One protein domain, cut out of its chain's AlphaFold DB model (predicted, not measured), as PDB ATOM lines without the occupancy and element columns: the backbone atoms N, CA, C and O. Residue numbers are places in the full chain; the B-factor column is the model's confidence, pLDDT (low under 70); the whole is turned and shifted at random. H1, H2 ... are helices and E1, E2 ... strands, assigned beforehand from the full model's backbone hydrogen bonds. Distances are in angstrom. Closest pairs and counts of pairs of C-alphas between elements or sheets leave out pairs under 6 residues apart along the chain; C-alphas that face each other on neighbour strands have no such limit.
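Overview. This is residues 106 to 169 of the 236 residues of an uncharacterized protein of Pseudoflavonifractor capillosus ATCC 29799 (UniProt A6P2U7). A small hairpin of two strands, E1 and E2, packs mainly through E2 on H2, which makes a helical hairpin with the longer H1. The short H3 lies at the end of the printed part, near H1, while residues 124 to 129 of the link between H1 and H2 stick out. The printed part has 64 residues, with three named helices and two named strands in the order H1, H2, E1, E2, H3; the sheet, E1 - E2, is antiparallel and the class is mostly helix. It is compact, with a radius of gyration of the C-alphas of 11.4 A and spans of 34 by 24 by 22 A.

Along the chain. E1 is residues 154 to 157 and E2 residues 160 to 163. H2 is residues 132 to 143, 16.1 A long. H1, residues 106 to 123, runs 25.8 A from C-alpha 106 at (112.127, -72.063, 34.312) to C-alpha 123 at (128.448, -63.274, 16.298). H3, residues 165 to 169, ends at C-alpha 169 at (121.770, -80.269, 20.227).

Arrangement. E1 and E2 form an antiparallel hairpin with a tight link, their directions at 137 degrees; N 155 and O 162, 2.9 A, and N 157 and O 160, 2.8 A, are within hydrogen-bond range. The closest C-alphas of H2 and E2 are those of Ser 139 and Val 161, 5.1 A apart. H1 touches H2 with residues 112 to 119 alone, the closest C-alphas being those of Val 115 and Glu 138, 6.2 A; this helical hairpin has a shallow tilt of 25 degrees, opposite ways. H3 and H1 are near each other; H3 and H2 are apart. In H1, H2 and H3 every O i to N i+4 pair is within hydrogen-bond range.

Size, cuts and confidence. The two C-alphas farthest apart, those of Lys 106 and Asp 128, are 34.2 A apart. Residues 124 to 129 stand free. The printed part has no cut and no long link. Its mean pLDDT is 93.5, and no printed residue is under 70.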
ATOM      1  N   LYS A 106     112.755 -72.038  35.640       95.94
ATOM      2  CA  LYS A 106     112.127 -72.063  34.312       95.94
ATOM      3  C   LYS A 106     112.391 -70.772  33.533       95.94
ATOM      4  O   LYS A 106     112.726 -70.846  32.356       95.94
ATOM      5  N   GLN A 107     112.251 -69.607  34.168       97.56
ATOM      6  CA  GLN A 107     112.561 -68.322  33.531       97.56
ATOM      7  C   GLN A 107     114.044 -68.218  33.190       97.56
ATOM      8  O   GLN A 107     114.379 -67.801  32.091       97.56
ATOM      9  N   TYR A 108     114.924 -68.658  34.084       96.94
ATOM     10  CA  TYR A 108     116.359 -68.646  33.843       96.94
ATOM     11  C   TYR A 108     116.762 -69.595  32.703       96.94
ATOM     12  O   TYR A 108     117.499 -69.190  31.811       96.94
ATOM     13  N   ARG A 109     116.173 -70.798  32.619       95.44
ATOM     14  CA  ARG A 109     116.344 -71.682  31.451       95.44
ATOM     15  C   ARG A 109     115.952 -70.988  30.143       95.44
ATOM     16  O   ARG A 109     116.658 -71.161  29.156       95.44
ATOM     17  N   ARG A 110     114.860 -70.213  30.133       95.75
ATOM     18  CA  ARG A 110     114.425 -69.437  28.957       95.75
ATOM     19  C   ARG A 110     115.301 -68.222  28.683       95.75
ATOM     20  O   ARG A 110     115.480 -67.868  27.527       95.75
ATOM     21  N   LEU A 111     115.876 -67.611  29.714       97.00
ATOM     22  CA  LEU A 111     116.873 -66.561  29.542       97.00
ATOM     23  C   LEU A 111     118.112 -67.097  28.821       97.00
ATOM     24  O   LEU A 111     118.582 -66.441  27.901       97.00
ATOM     25  N   LEU A 112     118.590 -68.294  29.179       96.38
ATOM     26  CA  LEU A 112     119.715 -68.929  28.482       96.38
ATOM     27  C   LEU A 112     119.403 -69.193  27.001       96.38
ATOM     28  O   LEU A 112     120.259 -68.934  26.167       96.38
ATOM     29  N   ASP A 113     118.177 -69.627  26.662       95.94
ATOM     30  CA  ASP A 113     117.742 -69.752  25.255       95.94
ATOM     31  C   ASP A 113     117.851 -68.406  24.516       95.94
ATOM     32  O   ASP A 113     118.445 -68.326  23.444       95.94
ATOM     33  N   MET A 114     117.307 -67.332  25.101       96.00
ATOM     34  CA  MET A 114     117.300 -66.001  24.479       96.00
ATOM     35  C   MET A 114     118.704 -65.414  24.321       96.00
ATOM     36  O   MET A 114     118.996 -64.781  23.312       96.00
ATOM     37  N   VAL A 115     119.569 -65.610  25.316       96.25
ATOM     38  CA  VAL A 115     120.953 -65.119  25.298       96.25
ATOM     39  C   VAL A 115     121.772 -65.867  24.257       96.25
ATOM     40  O   VAL A 115     122.482 -65.222  23.493       96.25
ATOM     41  N   TYR A 116     121.609 -67.190  24.182       95.75
ATOM     42  CA  TYR A 116     122.258 -68.013  23.168       95.75
ATOM     43  C   TYR A 116     121.852 -67.576  21.757       95.75
ATOM     44  O   TYR A 116     122.711 -67.262  20.940       95.75
ATOM     45  N   ILE A 117     120.542 -67.464  21.485       94.94
ATOM     46  CA  ILE A 117     120.037 -66.997  20.183       94.94
ATOM     47  C   ILE A 117     120.560 -65.589  19.872       94.94
ATOM     48  O   ILE A 117     121.022 -65.332  18.766       94.94
ATOM     49  N   GLY A 118     120.508 -64.675  20.844       95.12
ATOM     50  CA  GLY A 118     120.960 -63.299  20.659       95.12
ATOM     51  C   GLY A 118     122.445 -63.213  20.314       95.12
ATOM     52  O   GLY A 118     122.808 -62.536  19.353       95.12
ATOM     53  N   ASN A 119     123.301 -63.923  21.054       95.44
ATOM     54  CA  ASN A 119     124.729 -63.937  20.758       95.44
ATOM     55  C   ASN A 119     125.019 -64.638  19.424       95.44
ATOM     56  O   ASN A 119     125.849 -64.170  18.649       95.44
ATOM     57  N   TRP A 120     124.285 -65.707  19.110       93.00
ATOM     58  CA  TRP A 120     124.388 -66.400  17.833       93.00
ATOM     59  C   TRP A 120     124.066 -65.453  16.655       93.00
ATOM     60  O   TRP A 120     124.888 -65.313  15.751       93.00
ATOM     61  N   ILE A 121     122.962 -64.694  16.704       92.44
ATOM     62  CA  ILE A 121     122.608 -63.710  15.654       92.44
ATOM     63  C   ILE A 121     123.708 -62.649  15.503       92.44
ATOM     64  O   ILE A 121     124.042 -62.223  14.396       92.44
ATOM     65  N   LEU A 122     124.280 -62.209  16.624       93.81
ATOM     66  CA  LEU A 122     125.287 -61.154  16.635       93.81
ATOM     67  C   LEU A 122     126.669 -61.627  16.202       93.81
ATOM     68  O   LEU A 122     127.424 -60.814  15.685       93.81
ATOM     69  N   ASN A 123     127.047 -62.883  16.410       94.25
ATOM     70  CA  ASN A 123     128.448 -63.274  16.298       94.25
ATOM     71  C   ASN A 123     128.711 -64.488  15.390       94.25
ATOM     72  O   ASN A 123     129.870 -64.720  15.047       94.25
ATOM     73  N   SER A 124     127.702 -65.243  14.945       88.62
ATOM     74  CA  SER A 124     127.917 -66.484  14.173       88.62
ATOM     75  C   SER A 124     128.484 -66.286  12.764       88.62
ATOM     76  O   SER A 124     129.107 -67.198  12.228       88.62
ATOM     77  N   THR A 125     128.337 -65.097  12.178       88.94
ATOM     78  CA  THR A 125     128.922 -64.741  10.869       88.94
ATOM     79  C   THR A 125     130.236 -63.962  10.979       88.94
ATOM     80  O   THR A 125     130.826 -63.606   9.959       88.94
ATOM     81  N   ARG A 126     130.702 -63.693  12.206       89.81
ATOM     82  CA  ARG A 126     131.925 -62.933  12.496       89.81
ATOM     83  C   ARG A 126     133.103 -63.865  12.746       89.81
ATOM     84  O   ARG A 126     132.955 -64.932  13.342       89.81
ATOM     85  N   GLY A 127     134.276 -63.435  12.294       87.88
ATOM     86  CA  GLY A 127     135.542 -64.134  12.502       87.88
ATOM     87  C   GLY A 127     136.289 -63.529  13.684       87.88
ATOM     88  O   GLY A 127     135.916 -63.725  14.836       87.88
ATOM     89  N   ASP A 128     137.330 -62.753  13.388       87.69
ATOM     90  CA  ASP A 128     138.141 -62.066  14.403       87.69
ATOM     91  C   ASP A 128     137.484 -60.775  14.940       87.69
ATOM     92  O   ASP A 128     137.967 -60.177  15.898       87.69
ATOM     93  N   ASP A 129     136.387 -60.323  14.330       92.62
ATOM     94  CA  ASP A 129     135.672 -59.076  14.627       92.62
ATOM     95  C   ASP A 129     134.434 -59.268  15.524       92.62
ATOM     96  O   ASP A 129     133.527 -58.433  15.545       92.62
ATOM     97  N   ARG A 130     134.389 -60.372  16.275       92.38
ATOM     98  CA  ARG A 130     133.306 -60.683  17.220       92.38
ATOM     99  C   ARG A 130     133.162 -59.627  18.313       92.38
ATOM    100  O   ARG A 130     134.140 -59.073  18.821       92.38
ATOM    101  N   PHE A 131     131.926 -59.413  18.747       95.19
ATOM    102  CA  PHE A 131     131.623 -58.574  19.899       95.19
ATOM    103  C   PHE A 131     131.851 -59.349  21.203       95.19
ATOM    104  O   PHE A 131     130.982 -60.082  21.681       95.19
ATOM    105  N   ALA A 132     133.048 -59.187  21.769       94.38
ATOM    106  CA  ALA A 132     133.492 -59.917  22.956       94.38
ATOM    107  C   ALA A 132     132.685 -59.598  24.229       94.38
ATOM    108  O   ALA A 132     132.639 -60.407  25.151       94.38
ATOM    109  N   ASP A 133     132.060 -58.425  24.309       95.88
ATOM    110  CA  ASP A 133     131.190 -58.039  25.420       95.88
ATOM    111  C   ASP A 133     129.916 -58.898  25.490       95.88
ATOM    112  O   ASP A 133     129.484 -59.249  26.588       95.88
ATOM    113  N   TYR A 134     129.363 -59.323  24.351       96.44
ATOM    114  CA  TYR A 134     128.239 -60.267  24.318       96.44
ATOM    115  C   TYR A 134     128.667 -61.696  24.680       96.44
ATOM    116  O   TYR A 134     127.985 -62.337  25.482       96.44
ATOM    117  N   ASP A 135     129.825 -62.154  24.189       94.31
ATOM    118  CA  ASP A 135     130.405 -63.456  24.565       94.31
ATOM    119  C   ASP A 135     130.633 -63.539  26.093       94.31
ATOM    120  O   ASP A 135     130.351 -64.559  26.728       94.31
ATOM    121  N   GLN A 136     131.078 -62.443  26.721       95.19
ATOM    122  CA  GLN A 136     131.260 -62.353  28.177       95.19
ATOM    123  C   GLN A 136     129.935 -62.428  28.944       95.19
ATOM    124  O   GLN A 136     129.864 -63.084  29.986       95.19
ATOM    125  N   VAL A 137     128.883 -61.764  28.455       96.06
ATOM    126  CA  VAL A 137     127.551 -61.811  29.082       96.06
ATOM    127  C   VAL A 137     126.951 -63.211  28.979       96.06
ATOM    128  O   VAL A 137     126.407 -63.710  29.967       96.06
ATOM    129  N   GLU A 138     127.080 -63.864  27.826       96.75
ATOM    130  CA  GLU A 138     126.664 -65.254  27.656       96.75
ATOM    131  C   GLU A 138     127.416 -66.175  28.622       96.75
ATOM    132  O   GLU A 138     126.785 -66.866  29.426       96.75
ATOM    133  N   SER A 139     128.749 -66.119  28.619       96.25
ATOM    134  CA  SER A 139     129.600 -66.958  29.473       96.25
ATOM    135  C   SER A 139     129.286 -66.761  30.959       96.25
ATOM    136  O   SER A 139     129.153 -67.726  31.715       96.25
ATOM    137  N   LEU A 140     129.078 -65.509  31.387       95.69
ATOM    138  CA  LEU A 140     128.649 -65.178  32.745       95.69
ATOM    139  C   LEU A 140     127.323 -65.858  33.089       95.69
ATOM    140  O   LEU A 140     127.198 -66.452  34.161       95.69
ATOM    141  N   LEU A 141     126.331 -65.778  32.204       96.44
ATOM    142  CA  LEU A 141     125.031 -66.382  32.449       96.44
ATOM    143  C   LEU A 141     125.120 -67.905  32.459       96.44
ATOM    144  O   LEU A 141     124.570 -68.496  33.379       96.44
ATOM    145  N   PHE A 142     125.849 -68.547  31.548       96.75
ATOM    146  CA  PHE A 142     126.024 -70.003  31.562       96.75
ATOM    147  C   PHE A 142     126.851 -70.501  32.757       96.75
ATOM    148  O   PHE A 142     126.556 -71.573  33.288       96.75
ATOM    149  N   SER A 143     127.797 -69.708  33.275       95.38
ATOM    150  CA  SER A 143     128.566 -70.063  34.485       95.38
ATOM    151  C   SER A 143     127.679 -70.297  35.714       95.38
ATOM    152  O   SER A 143     127.995 -71.120  36.573       95.38
ATOM    153  N   LYS A 144     126.515 -69.639  35.763       95.25
ATOM    154  CA  LYS A 144     125.533 -69.775  36.846       95.25
ATOM    155  C   LYS A 144     124.613 -70.984  36.697       95.25
ATOM    156  O   LYS A 144     123.907 -71.332  37.642       95.25
ATOM    157  N   ALA A 145     124.639 -71.678  35.557       94.38
ATOM    158  CA  ALA A 145     123.740 -72.798  35.301       94.38
ATOM    159  C   ALA A 145     123.938 -73.929  36.319       94.38
ATOM    160  O   ALA A 145     122.962 -74.499  36.813       94.38
ATOM    161  N   ALA A 146     125.189 -74.214  36.694       89.00
ATOM    162  CA  ALA A 146     125.507 -75.206  37.717       89.00
ATOM    163  C   ALA A 146     125.007 -74.794  39.115       89.00
ATOM    164  O   ALA A 146     124.456 -75.638  39.825       89.00
ATOM    165  N   GLU A 147     125.132 -73.511  39.482       90.94
ATOM    166  CA  GLU A 147     124.652 -72.955  40.762       90.94
ATOM    167  C   GLU A 147     123.130 -73.136  40.915       90.94
ATOM    168  O   GLU A 147     122.639 -73.479  41.989       90.94
ATOM    169  N   GLU A 148     122.387 -73.010  39.813       92.81
ATOM    170  CA  GLU A 148     120.928 -73.174  39.772       92.81
ATOM    171  C   GLU A 148     120.462 -74.638  39.599       92.81
ATOM    172  O   GLU A 148     119.259 -74.934  39.534       92.81
ATOM    173  N   GLY A 149     121.398 -75.592  39.582       92.00
ATOM    174  CA  GLY A 149     121.122 -77.027  39.475       92.00
ATOM    175  C   GLY A 149     120.887 -77.525  38.045       92.00
ATOM    176  O   GLY A 149     120.190 -78.519  37.857       92.00
ATOM    177  N   MET A 150     121.455 -76.846  37.047       94.88
ATOM    178  CA  MET A 150     121.429 -77.224  35.628       94.88
ATOM    179  C   MET A 150     122.855 -77.349  35.042       94.88
ATOM    180  O   MET A 150     123.160 -76.726  34.023       94.88
ATOM    181  N   PRO A 151     123.758 -78.145  35.650       92.88
ATOM    182  CA  PRO A 151     125.168 -78.200  35.249       92.88
ATOM    183  C   PRO A 151     125.384 -78.740  33.829       92.88
ATOM    184  O   PRO A 151     126.410 -78.464  33.227       92.88
ATOM    185  N   SER A 152     124.430 -79.494  33.278       93.12
ATOM    186  CA  SER A 152     124.534 -80.076  31.937       93.12
ATOM    187  C   SER A 152     124.376 -79.063  30.805       93.12
ATOM    188  O   SER A 152     124.545 -79.449  29.654       93.12
ATOM    189  N   LEU A 153     123.990 -77.815  31.090       94.06
ATOM    190  CA  LEU A 153     123.744 -76.792  30.065       94.06
ATOM    191  C   LEU A 153     125.005 -76.021  29.662       94.06
ATOM    192  O   LEU A 153     124.971 -75.311  28.664       94.06
ATOM    193  N   ALA A 154     126.091 -76.148  30.421       95.56
ATOM    194  CA  ALA A 154     127.342 -75.443  30.184       95.56
ATOM    195  C   ALA A 154     128.530 -76.411  30.251       95.56
ATOM    196  O   ALA A 154     128.492 -77.401  30.983       95.56
ATOM    197  N   GLU A 155     129.592 -76.111  29.516       94.75
ATOM    198  CA  GLU A 155     130.866 -76.826  29.578       94.75
ATOM    199  C   GLU A 155     132.043 -75.848  29.554       94.75
ATOM    200  O   GLU A 155     131.886 -74.671  29.236       94.75
ATOM    201  N   LEU A 156     133.226 -76.324  29.946       93.88
ATOM    202  CA  LEU A 156     134.441 -75.519  29.918       93.88
ATOM    203  C   LEU A 156     135.194 -75.794  28.615       93.88
ATOM    204  O   LEU A 156     135.677 -76.909  28.406       93.88
ATOM    205  N   TRP A 157     135.351 -74.771  27.783       90.25
ATOM    206  CA  TRP A 157     136.101 -74.838  26.536       90.25
ATOM    207  C   TRP A 157     137.210 -73.790  26.536       90.25
ATOM    208  O   TRP A 157     136.960 -72.601  26.689       90.25
ATOM    209  N   GLN A 158     138.463 -74.233  26.404       90.12
ATOM    210  CA  GLN A 158     139.652 -73.360  26.420       90.12
ATOM    211  C   GLN A 158     139.736 -72.399  27.627       90.12
ATOM    212  O   GLN A 158     140.364 -71.349  27.550       90.12
ATOM    213  N   GLY A 159     139.156 -72.786  28.766       89.56
ATOM    214  CA  GLY A 159     139.139 -71.971  29.985       89.56
ATOM    215  C   GLY A 159     137.934 -71.035  30.113       89.56
ATOM    216  O   GLY A 159     137.775 -70.440  31.174       89.56
ATOM    217  N   GLU A 160     137.067 -70.972  29.103       90.06
ATOM    218  CA  GLU A 160     135.828 -70.192  29.108       90.06
ATOM    219  C   GLU A 160     134.602 -71.097  29.262       90.06
ATOM    220  O   GLU A 160     134.599 -72.254  28.833       90.06
ATOM    221  N   VAL A 161     133.555 -70.578  29.906       94.19
ATOM    222  CA  VAL A 161     132.288 -71.302  30.048       94.19
ATOM    223  C   VAL A 161     131.442 -71.065  28.809       94.19
ATOM    224  O   VAL A 161     131.036 -69.938  28.549       94.19
ATOM    225  N   VAL A 162     131.127 -72.134  28.090       94.12
ATOM    226  CA  VAL A 162     130.333 -72.092  26.860       94.12
ATOM    227  C   VAL A 162     129.062 -72.934  27.001       94.12
ATOM    228  O   VAL A 162     129.000 -73.809  27.876       94.12
ATOM    229  N   PRO A 163     128.034 -72.705  26.164       94.44
ATOM    230  CA  PRO A 163     126.893 -73.608  26.063       94.44
ATOM    231  C   PRO A 163     127.370 -75.031  25.770       94.44
ATOM    232  O   PRO A 163     128.213 -75.247  24.901       94.44
ATOM    233  N   SER A 164     126.842 -76.013  26.499       94.06
ATOM    234  CA  SER A 164     127.247 -77.402  26.289       94.06
ATOM    235  C   SER A 164     126.730 -77.940  24.963       94.06
ATOM    236  O   SER A 164     125.690 -77.515  24.453       94.06
ATOM    237  N   ARG A 165     127.374 -78.988  24.455       89.94
ATOM    238  CA  ARG A 165     126.856 -79.690  23.276       89.94
ATOM    239  C   ARG A 165     125.424 -80.206  23.468       89.94
ATOM    240  O   ARG A 165     124.602 -80.088  22.571       89.94
ATOM    241  N   ALA A 166     125.101 -80.717  24.658       88.69
ATOM    242  CA  ALA A 166     123.748 -81.176  24.980       88.69
ATOM    243  C   ALA A 166     122.710 -80.038  24.978       88.69
ATOM    244  O   ALA A 166     121.528 -80.290  24.757       88.69
ATOM    245  N   PHE A 167     123.133 -78.799  25.250       91.44
ATOM    246  CA  PHE A 167     122.283 -77.621  25.122       91.44
ATOM    247  C   PHE A 167     122.045 -77.270  23.652       91.44
ATOM    248  O   PHE A 167     120.893 -77.097  23.253       91.44
ATOM    249  N   VAL A 168     123.119 -77.201  22.857       89.00
ATOM    250  CA  VAL A 168     123.075 -76.853  21.426       89.00
ATOM    251  C   VAL A 168     122.237 -77.865  20.642       89.00
ATOM    252  O   VAL A 168     121.302 -77.483  19.942       89.00
ATOM    253  N   ASP A 169     122.492 -79.157  20.859       86.81
ATOM    254  CA  ASP A 169     121.770 -80.269  20.227       86.81
ATOM    255  C   ASP A 169     120.353 -80.461  20.822       86.81
ATOM    256  O   ASP A 169     119.593 -81.327  20.394       86.81
TER     257      ASP A 169